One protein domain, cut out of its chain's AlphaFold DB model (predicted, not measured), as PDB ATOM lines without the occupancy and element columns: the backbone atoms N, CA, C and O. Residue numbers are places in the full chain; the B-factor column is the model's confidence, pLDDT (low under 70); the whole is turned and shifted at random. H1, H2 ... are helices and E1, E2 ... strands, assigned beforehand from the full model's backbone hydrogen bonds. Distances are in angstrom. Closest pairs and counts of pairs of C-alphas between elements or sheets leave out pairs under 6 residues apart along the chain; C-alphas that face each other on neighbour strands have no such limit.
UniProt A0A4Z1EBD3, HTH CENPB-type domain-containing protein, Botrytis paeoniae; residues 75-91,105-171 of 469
ATOM      1  N   ILE A  75     -31.255  14.965  55.911       40.12
ATOM      2  CA  ILE A  75     -31.753  15.941  56.888       40.12
ATOM      3  C   ILE A  75     -32.241  17.180  56.126       40.12
ATOM      4  O   ILE A  75     -31.450  18.015  55.701       40.12
ATOM      5  N   GLY A  76     -33.563  17.280  55.949       46.53
ATOM      6  CA  GLY A  76     -34.259  18.563  55.773       46.53
ATOM      7  C   GLY A  76     -34.131  19.283  54.423       46.53
ATOM      8  O   GLY A  76     -33.842  20.477  54.404       46.53
ATOM      9  N   GLY A  77     -34.413  18.612  53.301       42.06
ATOM     10  CA  GLY A  77     -34.531  19.241  51.976       42.06
ATOM     11  C   GLY A  77     -35.968  19.275  51.434       42.06
ATOM     12  O   GLY A  77     -36.734  18.331  51.593       42.06
ATOM     13  N   PHE A  78     -36.333  20.372  50.768       53.75
ATOM     14  CA  PHE A  78     -37.599  20.595  50.052       53.75
ATOM     15  C   PHE A  78     -38.006  19.388  49.175       53.75
ATOM     16  O   PHE A  78     -37.333  19.131  48.185       53.75
ATOM     17  N   ASN A  79     -39.111  18.704  49.518       63.06
ATOM     18  CA  ASN A  79     -39.852  17.672  48.757       63.06
ATOM     19  C   ASN A  79     -39.113  17.078  47.527       63.06
ATOM     20  O   ASN A  79     -39.530  17.263  46.379       63.06
ATOM     21  N   GLU A  80     -37.972  16.427  47.774       63.75
ATOM     22  CA  GLU A  80     -36.996  16.015  46.757       63.75
ATOM     23  C   GLU A  80     -37.622  15.080  45.721       63.75
ATOM     24  O   GLU A  80     -37.486  15.302  44.517       63.75
ATOM     25  N   GLU A  81     -38.417  14.116  46.181       64.38
ATOM     26  CA  GLU A  81     -39.161  13.188  45.329       64.38
ATOM     27  C   GLU A  81     -40.095  13.916  44.357       64.38
ATOM     28  O   GLU A  81     -40.169  13.567  43.180       64.38
ATOM     29  N   ALA A  82     -40.768  14.981  44.805       66.44
ATOM     30  CA  ALA A  82     -41.656  15.765  43.953       66.44
ATOM     31  C   ALA A  82     -40.887  16.555  42.881       66.44
ATOM     32  O   ALA A  82     -41.400  16.763  41.777       66.44
ATOM     33  N   ILE A  83     -39.664  17.003  43.183       71.56
ATOM     34  CA  ILE A  83     -38.803  17.700  42.220       71.56
ATOM     35  C   ILE A  83     -38.222  16.700  41.218       71.56
ATOM     36  O   ILE A  83     -38.344  16.927  40.015       71.56
ATOM     37  N   ILE A  84     -37.663  15.584  41.687       72.19
ATOM     38  CA  ILE A  84     -37.119  14.518  40.837       72.19
ATOM     39  C   ILE A  84     -38.213  13.986  39.906       72.19
ATOM     40  O   ILE A  84     -38.028  13.961  38.689       72.19
ATOM     41  N   LYS A  85     -39.408  13.694  40.435       74.94
ATOM     42  CA  LYS A  85     -40.571  13.283  39.638       74.94
ATOM     43  C   LYS A  85     -40.955  14.337  38.600       74.94
ATOM     44  O   LYS A  85     -41.260  13.988  37.462       74.94
ATOM     45  N   ALA A  86     -40.897  15.628  38.931       74.19
ATOM     46  CA  ALA A  86     -41.179  16.699  37.969       74.19
ATOM     47  C   ALA A  86     -40.156  16.773  36.821       74.19
ATOM     48  O   ALA A  86     -40.515  17.220  35.732       74.19
ATOM     49  N   PHE A  87     -38.911  16.339  37.040       74.62
ATOM     50  CA  PHE A  87     -37.881  16.246  36.003       74.62
ATOM     51  C   PHE A  87     -37.947  14.934  35.206       74.62
ATOM     52  O   PHE A  87     -37.711  14.976  34.004       74.62
ATOM     53  N   GLN A  88     -38.374  13.818  35.809       69.88
ATOM     54  CA  GLN A  88     -38.582  12.529  35.122       69.88
ATOM     55  C   GLN A  88     -39.628  12.591  33.994       69.88
ATOM     56  O   GLN A  88     -39.546  11.834  33.033       69.88
ATOM     57  N   HIS A  89     -40.586  13.524  34.062       62.66
ATOM     58  CA  HIS A  89     -41.566  13.765  32.990       62.66
ATOM     59  C   HIS A  89     -40.965  14.465  31.752       62.66
ATOM     60  O   HIS A  89     -41.665  14.674  30.760       62.66
ATOM     61  N   PHE A  90     -39.692  14.869  31.801       58.78
ATOM     62  CA  PHE A  90     -38.953  15.420  30.670       58.78
ATOM     63  C   PHE A  90     -37.868  14.405  30.292       58.78
ATOM     64  O   PHE A  90     -36.889  14.284  31.026       58.78
ATOM     65  N   PRO A  91     -38.038  13.649  29.194       46.06
ATOM     66  CA  PRO A  91     -37.168  12.525  28.893       46.06
ATOM     67  C   PRO A  91     -35.738  13.014  28.653       46.06
ATOM     68  O   PRO A  91     -35.480  13.802  27.749       46.06
ATOM     69  N   TYR A 105     -36.845  23.433  29.415       84.31
ATOM     70  CA  TYR A 105     -37.441  23.454  30.760       84.31
ATOM     71  C   TYR A 105     -38.182  24.781  31.039       84.31
ATOM     72  O   TYR A 105     -37.665  25.850  30.677       84.31
ATOM     73  N   PRO A 106     -39.383  24.763  31.654       85.81
ATOM     74  CA  PRO A 106     -40.093  25.976  32.060       85.81
ATOM     75  C   PRO A 106     -39.373  26.698  33.206       85.81
ATOM     76  O   PRO A 106     -38.601  26.098  33.953       85.81
ATOM     77  N   ARG A 107     -39.627  28.005  33.334       85.69
ATOM     78  CA  ARG A 107     -39.046  28.898  34.350       85.69
ATOM     79  C   ARG A 107     -39.095  28.291  35.750       85.69
ATOM     80  O   ARG A 107     -38.090  28.289  36.444       85.69
ATOM     81  N   GLU A 108     -40.246  27.767  36.142       86.50
ATOM     82  CA  GLU A 108     -40.502  27.246  37.486       86.50
ATOM     83  C   GLU A 108     -39.620  26.037  37.785       86.50
ATOM     84  O   GLU A 108     -39.077  25.919  38.878       86.50
ATOM     85  N   LEU A 109     -39.431  25.173  36.790       88.06
ATOM     86  CA  LEU A 109     -38.638  23.962  36.927       88.06
ATOM     87  C   LEU A 109     -37.139  24.287  37.012       88.06
ATOM     88  O   LEU A 109     -36.432  23.724  37.840       88.06
ATOM     89  N   LYS A 110     -36.676  25.285  36.245       89.62
ATOM     90  CA  LYS A 110     -35.310  25.822  36.367       89.62
ATOM     91  C   LYS A 110     -35.049  26.417  37.751       89.62
ATOM     92  O   LYS A 110     -34.007  26.154  38.335       89.62
ATOM     93  N   LEU A 111     -35.994  27.200  38.282       88.50
ATOM     94  CA  LEU A 111     -35.873  27.793  39.619       88.50
ATOM     95  C   LEU A 111     -35.875  26.721  40.716       88.50
ATOM     96  O   LEU A 111     -35.064  26.803  41.631       88.50
ATOM     97  N   ARG A 112     -36.712  25.683  40.589       86.81
ATOM     98  CA  ARG A 112     -36.706  24.536  41.511       86.81
ATOM     99  C   ARG A 112     -35.379  23.780  41.500       86.81
ATOM    100  O   ARG A 112     -34.905  23.417  42.565       86.81
ATOM    101  N   ALA A 113     -34.753  23.594  40.338       88.50
ATOM    102  CA  ALA A 113     -33.428  22.975  40.260       88.50
ATOM    103  C   ALA A 113     -32.336  23.810  40.947       88.50
ATOM    104  O   ALA A 113     -31.487  23.260  41.645       88.50
ATOM    105  N   ILE A 114     -32.376  25.140  40.792       88.62
ATOM    106  CA  ILE A 114     -31.452  26.050  41.490       88.62
ATOM    107  C   ILE A 114     -31.665  25.965  43.007       88.62
ATOM    108  O   ILE A 114     -30.697  25.877  43.760       88.62
ATOM    109  N   GLN A 115     -32.923  25.960  43.458       88.19
ATOM    110  CA  GLN A 115     -33.266  25.812  44.874       88.19
ATOM    111  C   GLN A 115     -32.807  24.462  45.431       88.19
ATOM    112  O   GLN A 115     -32.191  24.431  46.489       88.19
ATOM    113  N   TYR A 116     -33.040  23.372  44.699       86.06
ATOM    114  CA  TYR A 116     -32.597  22.035  45.088       86.06
ATOM    115  C   TYR A 116     -31.079  21.970  45.276       86.06
ATOM    116  O   TYR A 116     -30.611  21.433  46.269       86.06
ATOM    117  N   HIS A 117     -30.292  22.579  44.387       86.25
ATOM    118  CA  HIS A 117     -28.845  22.639  44.587       86.25
ATOM    119  C   HIS A 117     -28.439  23.466  45.823       86.25
ATOM    120  O   HIS A 117     -27.526  23.070  46.540       86.25
ATOM    121  N   ARG A 118     -29.097  24.604  46.083       85.88
ATOM    122  CA  ARG A 118     -28.705  25.534  47.161       85.88
ATOM    123  C   ARG A 118     -29.134  25.113  48.561       85.88
ATOM    124  O   ARG A 118     -28.483  25.511  49.520       85.88
ATOM    125  N   TYR A 119     -30.243  24.391  48.680       82.81
ATOM    126  CA  TYR A 119     -30.883  24.120  49.971       82.81
ATOM    127  C   TYR A 119     -30.850  22.646  50.381       82.81
ATOM    128  O   TYR A 119     -31.377  22.309  51.437       82.81
ATOM    129  N   THR A 120     -30.230  21.776  49.585       80.25
ATOM    130  CA  THR A 120     -30.106  20.353  49.910       80.25
ATOM    131  C   THR A 120     -28.717  20.049  50.462       80.25
ATOM    132  O   THR A 120     -27.691  20.423  49.886       80.25
ATOM    133  N   TRP A 121     -28.694  19.321  51.574       81.50
ATOM    134  CA  TRP A 121     -27.486  18.880  52.258       81.50
ATOM    135  C   TRP A 121     -27.433  17.355  52.274       81.50
ATOM    136  O   TRP A 121     -28.460  16.685  52.352       81.50
ATOM    137  N   LYS A 122     -26.225  16.804  52.187       79.62
ATOM    138  CA  LYS A 122     -25.951  15.371  52.276       79.62
ATOM    139  C   LYS A 122     -25.185  15.067  53.559       79.62
ATOM    140  O   LYS A 122     -24.268  15.806  53.923       79.62
ATOM    141  N   LYS A 123     -25.542  13.958  54.202       79.50
ATOM    142  CA  LYS A 123     -24.786  13.384  55.315       79.50
ATOM    143  C   LYS A 123     -23.737  12.420  54.759       79.50
ATOM    144  O   LYS A 123     -24.056  11.623  53.872       79.50
ATOM    145  N   ASP A 124     -22.491  12.530  55.200       73.12
ATOM    146  CA  ASP A 124     -21.445  11.572  54.845       73.12
ATOM    147  C   ASP A 124     -21.511  10.307  55.729       73.12
ATOM    148  O   ASP A 124     -22.389  10.161  56.577       73.12
ATOM    149  N   LYS A 125     -20.605   9.348  55.492       75.00
ATOM    150  CA  LYS A 125     -20.531   8.099  56.275       75.00
ATOM    151  C   LYS A 125     -20.103   8.323  57.734       75.00
ATOM    152  O   LYS A 125     -20.289   7.424  58.544       75.00
ATOM    153  N   ASN A 126     -19.544   9.492  58.034       78.12
ATOM    154  CA  ASN A 126     -19.032   9.897  59.337       78.12
ATOM    155  C   ASN A 126     -19.990  10.890  60.015       78.12
ATOM    156  O   ASN A 126     -19.585  11.635  60.901       78.12
ATOM    157  N   ASP A 127     -21.251  10.918  59.578       74.88
ATOM    158  CA  ASP A 127     -22.302  11.787  60.086       74.88
ATOM    159  C   ASP A 127     -22.116  13.305  59.874       74.88
ATOM    160  O   ASP A 127     -22.944  14.091  60.340       74.88
ATOM    161  N   ASN A 128     -21.134  13.742  59.078       80.56
ATOM    162  CA  ASN A 128     -20.947  15.154  58.747       80.56
ATOM    163  C   ASN A 128     -21.928  15.621  57.671       80.56
ATOM    164  O   ASN A 128     -22.179  14.940  56.673       80.56
ATOM    165  N   ILE A 129     -22.434  16.842  57.832       80.56
ATOM    166  CA  ILE A 129     -23.405  17.455  56.924       80.56
ATOM    167  C   ILE A 129     -22.671  18.408  55.973       80.56
ATOM    168  O   ILE A 129     -22.022  19.358  56.404       80.56
ATOM    169  N   SER A 130     -22.782  18.173  54.665       79.00
ATOM    170  CA  SER A 130     -22.167  19.005  53.619       79.00
ATOM    171  C   SER A 130     -23.179  19.361  52.526       79.00
ATOM    172  O   SER A 130     -24.110  18.590  52.283       79.00
ATOM    173  N   PRO A 131     -23.057  20.515  51.851       82.94
ATOM    174  CA  PRO A 131     -23.976  20.873  50.776       82.94
ATOM    175  C   PRO A 131     -23.775  19.941  49.572       82.94
ATOM    176  O   PRO A 131     -22.670  19.446  49.315       82.94
ATOM    177  N   ILE A 132     -24.839  19.686  48.807       85.62
ATOM    178  CA  ILE A 132     -24.711  18.854  47.607       85.62
ATOM    179  C   ILE A 132     -23.918  19.571  46.508       85.62
ATOM    180  O   ILE A 132     -24.075  20.768  46.265       85.62
ATOM    181  N   SER A 133     -23.077  18.827  45.786       87.81
ATOM    182  CA  SER A 133     -22.350  19.382  44.641       87.81
ATOM    183  C   SER A 133     -23.281  19.594  43.442       87.81
ATOM    184  O   SER A 133     -24.316  18.939  43.318       87.81
ATOM    185  N   ILE A 134     -22.887  20.467  42.508       86.69
ATOM    186  CA  ILE A 134     -23.625  20.679  41.246       86.69
ATOM    187  C   ILE A 134     -23.754  19.365  40.466       86.69
ATOM    188  O   ILE A 134     -24.814  19.084  39.917       86.69
ATOM    189  N   TYR A 135     -22.701  18.543  40.443       87.00
ATOM    190  CA  TYR A 135     -22.714  17.229  39.793       87.00
ATOM    191  C   TYR A 135     -23.738  16.290  40.425       87.00
ATOM    192  O   TYR A 135     -24.496  15.636  39.713       87.00
ATOM    193  N   TYR A 136     -23.783  16.262  41.757       85.75
ATOM    194  CA  TYR A 136     -24.742  15.459  42.501       85.75
ATOM    195  C   TYR A 136     -26.180  15.914  42.213       85.75
ATOM    196  O   TYR A 136     -27.029  15.109  41.838       85.75
ATOM    197  N   ALA A 137     -26.422  17.226  42.283       85.44
ATOM    198  CA  ALA A 137     -27.725  17.810  41.997       85.44
ATOM    199  C   ALA A 137     -28.182  17.543  40.552       85.44
ATOM    200  O   ALA A 137     -29.328  17.176  40.314       85.44
ATOM    201  N   ALA A 138     -27.284  17.708  39.580       86.19
ATOM    202  CA  ALA A 138     -27.574  17.508  38.165       86.19
ATOM    203  C   ALA A 138     -27.912  16.042  37.846       86.19
ATOM    204  O   ALA A 138     -28.893  15.785  37.146       86.19
ATOM    205  N   ARG A 139     -27.160  15.096  38.430       85.31
ATOM    206  CA  ARG A 139     -27.405  13.655  38.295       85.31
ATOM    207  C   ARG A 139     -28.782  13.265  38.826       85.31
ATOM    208  O   ARG A 139     -29.528  12.598  38.118       85.31
ATOM    209  N   ASN A 140     -29.150  13.733  40.020       83.50
ATOM    210  CA  ASN A 140     -30.456  13.423  40.615       83.50
ATOM    211  C   ASN A 140     -31.629  14.022  39.821       83.50
ATOM    212  O   ASN A 140     -32.717  13.454  39.790       83.50
ATOM    213  N   LEU A 141     -31.411  15.155  39.150       83.12
ATOM    214  CA  LEU A 141     -32.420  15.828  38.330       83.12
ATOM    215  C   LEU A 141     -32.455  15.353  36.864       83.12
ATOM    216  O   LEU A 141     -33.269  15.866  36.097       83.12
ATOM    217  N   GLY A 142     -31.580  14.435  36.438       82.75
ATOM    218  CA  GLY A 142     -31.506  13.986  35.039       82.75
ATOM    219  C   GLY A 142     -31.116  15.095  34.047       82.75
ATOM    220  O   GLY A 142     -31.553  15.105  32.893       82.75
ATOM    221  N   VAL A 143     -30.328  16.079  34.495       86.00
ATOM    222  CA  VAL A 143     -29.834  17.194  33.668       86.00
ATOM    223  C   VAL A 143     -28.313  17.192  33.613       86.00
ATOM    224  O   VAL A 143     -27.642  16.701  34.514       86.00
ATOM    225  N   THR A 144     -27.735  17.796  32.575       87.44
ATOM    226  CA  THR A 144     -26.277  17.917  32.503       87.44
ATOM    227  C   THR A 144     -25.756  18.950  33.517       87.44
ATOM    228  O   THR A 144     -26.378  20.007  33.698       87.44
ATOM    229  N   PRO A 145     -24.588  18.724  34.154       88.31
ATOM    230  CA  PRO A 145     -23.996  19.685  35.093       88.31
ATOM    231  C   PRO A 145     -23.777  21.078  34.481       88.31
ATOM    232  O   PRO A 145     -23.995  22.097  35.139       88.31
ATOM    233  N   SER A 146     -23.422  21.136  33.191       88.06
ATOM    234  CA  SER A 146     -23.256  22.385  32.439       88.06
ATOM    235  C   SER A 146     -24.563  23.175  32.301       88.06
ATOM    236  O   SER A 146     -24.563  24.406  32.375       88.06
ATOM    237  N   LEU A 147     -25.696  22.485  32.146       87.25
ATOM    238  CA  LEU A 147     -27.014  23.104  32.052       87.25
ATOM    239  C   LEU A 147     -27.465  23.681  33.398       87.25
ATOM    240  O   LEU A 147     -27.947  24.817  33.432       87.25
ATOM    241  N   LEU A 148     -27.270  22.935  34.489       89.50
ATOM    242  CA  LEU A 148     -27.585  23.401  35.841       89.50
ATOM    243  C   LEU A 148     -26.713  24.602  36.230       89.50
ATOM    244  O   LEU A 148     -27.241  25.621  36.672       89.50
ATOM    245  N   SER A 149     -25.407  24.527  35.961       91.44
ATOM    246  CA  SER A 149     -24.473  25.644  36.147       91.44
ATOM    247  C   SER A 149     -24.934  26.897  35.390       91.44
ATOM    248  O   SER A 149     -25.079  27.973  35.971       91.44
ATOM    249  N   LYS A 150     -25.325  26.753  34.117       89.62
ATOM    250  CA  LYS A 150     -25.871  27.863  33.324       89.62
ATOM    251  C   LYS A 150     -27.140  28.470  33.930       89.62
ATOM    252  O   LYS A 150     -27.328  29.687  33.843       89.62
ATOM    253  N   TRP A 151     -28.041  27.666  34.496       91.50
ATOM    254  CA  TRP A 151     -29.244  28.185  35.158       91.50
ATOM    255  C   TRP A 151     -28.910  28.969  36.420       91.50
ATOM    256  O   TRP A 151     -29.487  30.036  36.609       91.50
ATOM    257  N   ILE A 152     -27.947  28.498  37.213       90.06
ATOM    258  CA  ILE A 152     -27.452  29.208  38.398       90.06
ATOM    259  C   ILE A 152     -26.880  30.574  37.986       90.06
ATOM    260  O   ILE A 152     -27.302  31.600  38.516       90.06
ATOM    261  N   THR A 153     -26.014  30.625  36.967       91.38
ATOM    262  CA  THR A 153     -25.427  31.888  36.479       91.38
ATOM    263  C   THR A 153     -26.475  32.846  35.902       91.38
ATOM    264  O   THR A 153     -26.364  34.062  36.036       91.38
ATOM    265  N   THR A 154     -27.520  32.319  35.255       88.75
ATOM    266  CA  THR A 154     -28.572  33.127  34.606       88.75
ATOM    267  C   THR A 154     -29.833  33.306  35.454       88.75
ATOM    268  O   THR A 154     -30.852  33.775  34.942       88.75
ATOM    269  N   GLU A 155     -29.781  32.994  36.750       88.75
ATOM    270  CA  GLU A 155     -30.937  32.989  37.655       88.75
ATOM    271  C   GLU A 155     -31.735  34.299  37.609       88.75
ATOM    272  O   GLU A 155     -32.954  34.274  37.438       88.75
ATOM    273  N   LYS A 156     -31.055  35.453  37.667       86.88
ATOM    274  CA  LYS A 156     -31.701  36.778  37.607       86.88
ATOM    275  C   LYS A 156     -32.537  36.966  36.330       86.88
ATOM    276  O   LYS A 156     -33.629  37.529  36.379       86.88
ATOM    277  N   LEU A 157     -32.067  36.446  35.191       84.38
ATOM    278  CA  LEU A 157     -32.789  36.482  33.908       84.38
ATOM    279  C   LEU A 157     -33.956  35.485  33.861       84.38
ATOM    280  O   LEU A 157     -34.953  35.715  33.178       84.38
ATOM    281  N   ILE A 158     -33.837  34.355  34.560       85.69
ATOM    282  CA  ILE A 158     -34.918  33.373  34.688       85.69
ATOM    283  C   ILE A 158     -36.022  33.940  35.591       85.69
ATOM    284  O   ILE A 158     -37.207  33.815  35.268       85.69
ATOM    285  N   LEU A 159     -35.655  34.627  36.676       84.81
ATOM    286  CA  LEU A 159     -36.587  35.297  37.582       84.81
ATOM    287  C   LEU A 159     -37.392  36.397  36.880       84.81
ATOM    288  O   LEU A 159     -38.601  36.460  37.095       84.81
ATOM    289  N   SER A 160     -36.777  37.188  35.997       81.25
ATOM    290  CA  SER A 160     -37.471  38.237  35.232       81.25
ATOM    291  C   SER A 160     -38.343  37.714  34.079       81.25
ATOM    292  O   SER A 160     -39.148  38.459  33.515       81.25
ATOM    293  N   ALA A 161     -38.230  36.432  33.714       79.38
ATOM    294  CA  ALA A 161     -39.075  35.829  32.690       79.38
ATOM    295  C   ALA A 161     -40.525  35.628  33.177       79.38
ATOM    296  O   ALA A 161     -40.801  35.440  34.360       79.38
ATOM    297  N   ARG A 162     -41.484  35.609  32.240       79.19
ATOM    298  CA  ARG A 162     -42.896  35.323  32.550       79.19
ATOM    299  C   ARG A 162     -43.055  33.899  33.106       79.19
ATOM    300  O   ARG A 162     -42.397  32.976  32.622       79.19
ATOM    301  N   LYS A 163     -43.979  33.715  34.058       80.00
ATOM    302  CA  LYS A 163     -44.391  32.393  34.569       80.00
ATOM    303  C   LYS A 163     -44.707  31.427  33.412       80.00
ATOM    304  O   LYS A 163     -45.399  31.820  32.472       80.00
ATOM    305  N   GLY A 164     -44.178  30.206  33.456       76.69
ATOM    306  CA  GLY A 164     -44.325  29.185  32.411       76.69
ATOM    307  C   GLY A 164     -43.423  29.368  31.182       76.69
ATOM    308  O   GLY A 164     -43.441  28.535  30.274       76.69
ATOM    309  N   SER A 165     -42.612  30.432  31.112       78.50
ATOM    310  CA  SER A 165     -41.719  30.646  29.969       78.50
ATOM    311  C   SER A 165     -40.600  29.606  29.929       78.50
ATOM    312  O   SER A 165     -39.878  29.411  30.903       78.50
ATOM    313  N   ARG A 166     -40.391  28.976  28.768       79.69
ATOM    314  CA  ARG A 166     -39.308  27.995  28.560       79.69
ATOM    315  C   ARG A 166     -38.016  28.620  28.017       79.69
ATOM    316  O   ARG A 166     -36.957  27.988  28.033       79.69
ATOM    317  N   ARG A 167     -38.066  29.883  27.578       68.44
ATOM    318  CA  ARG A 167     -36.927  30.653  27.047       68.44
ATOM    319  C   ARG A 167     -36.793  31.972  27.815       68.44
ATOM    320  O   ARG A 167     -37.788  32.669  28.007       68.44
ATOM    321  N   SER A 168     -35.582  32.323  28.249       57.56
ATOM    322  CA  SER A 168     -35.267  33.717  28.583       57.56
ATOM    323  C   SER A 168     -35.317  34.516  27.277       57.56
ATOM    324  O   SER A 168     -35.001  33.970  26.219       57.56
ATOM    325  N   TYR A 169     -35.826  35.749  27.315       55.28
ATOM    326  CA  TYR A 169     -36.109  36.553  26.123       55.28
ATOM    327  C   TYR A 169     -34.900  36.635  25.182       55.28
ATOM    328  O   TYR A 169     -34.003  37.446  25.357       55.28
ATOM    329  N   ASN A 170     -34.912  35.799  24.148       51.34
ATOM    330  CA  ASN A 170     -34.037  35.922  22.995       51.34
ATOM    331  C   ASN A 170     -34.923  35.872  21.751       51.34
ATOM    332  O   ASN A 170     -34.883  34.961  20.922       51.34
ATOM    333  N   THR A 171     -35.832  36.844  21.653       55.12
ATOM    334  CA  THR A 171     -36.370  37.199  20.346       55.12
ATOM    335  C   THR A 171     -35.207  37.814  19.592       55.12
ATOM    336  O   THR A 171     -34.737  38.878  19.988       55.12
TER     337      THR A 171
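This is residues 75 to 91 and 105 to 171 of the 469 residues of the protein "HTH CENPB-type domain-containing protein" of Botrytis paeoniae (UniProt A0A4Z1EBD3). A small two-strand hairpin, E1 and E2, makes one end of a long domain whose core is helix H2, with H1, H3, H4 and H5 packed round it, mostly crossed. At the other end residues 160 to 171, without a named element, form a tail, and hairpin and tail together make the length. The 84 printed residues hold five named helices and two named strands, in the order H1, H2, E1, E2, H3, H4, H5; the sheet E1 - E2 is antiparallel and the class is mostly helix. The whole is compact, with a radius of gyration of the C-alphas of 13.5 A, and spans 51 by 24 by 20 A.

Strand E1 is residues 121 to 123, and strand E2 is residues 129 to 131. H2, residues 107 to 119, is the longest helix, 18.3 A from C-alpha 107 at (-39.046, 28.898, 34.350) to C-alpha 119 at (-30.883, 24.120, 49.971). H1 is residues 80 to 88, 12.2 A long, and begins with C-alpha 80 at (-36.996, 16.015, 46.757). H3 is residues 134 to 140, 10.0 A long. H4, residues 145 to 153, is 12.4 A long. H5 is residues 155 to 159, and ends with C-alpha 159 at (-36.587, 35.297, 37.582).

E1 and E2 form a hairpin, antiparallel at 144 degrees, with N 122 and O 130 within hydrogen-bond range at 2.8 A and N 130 and O 122 at 2.9 A. The closest C-alphas of H2 and E2, those of Arg 118 and Pro 131, are 7.6 A apart. H2 is the hub and touches four helices. It touches H3 with residues 113 to 117 alone, at a steep tilt of 65 degrees, opposite ways; the closest C-alphas, those of His 117 and Ala 137, are 5.6 A apart. With residues 110 to 114 alone it touches H4, about perpendicular at 84 degrees, the closest C-alphas being those of Ile 114 and Ile 152 at 6.0 A. H1 touches H2 at a steep tilt of 40 degrees, opposite ways, with the closest C-alphas, those of Ile 83 and Arg 112, at 7.2 A. H5 touches H2, the closest C-alphas being those of Arg 107 and Ile 158 at 6.1 A. H3 and H4 touch at a steep tilt of 61 degrees, opposite ways; the closest C-alphas, those of Ala 138 and Pro 145, are 5.2 A apart. H1 and H4 are apart, as are H3 and H5. In H1, H2, H3, H4 and H5 every O i to N i+4 pair is within hydrogen-bond range.

The two C-alphas farthest apart, those of Asn 126 and Thr 171, are 50.7 A apart. Residues 92 to 104 are not printed, and C-alphas 91 and 105 are 11.1 A apart across this cut, which falls in the link from H1 to H2. The links that are printed whole are tight. Mean pLDDT of the printed part is 78.3; residues 75 to 82, 88 to 91 and 167 to 171 are under 70.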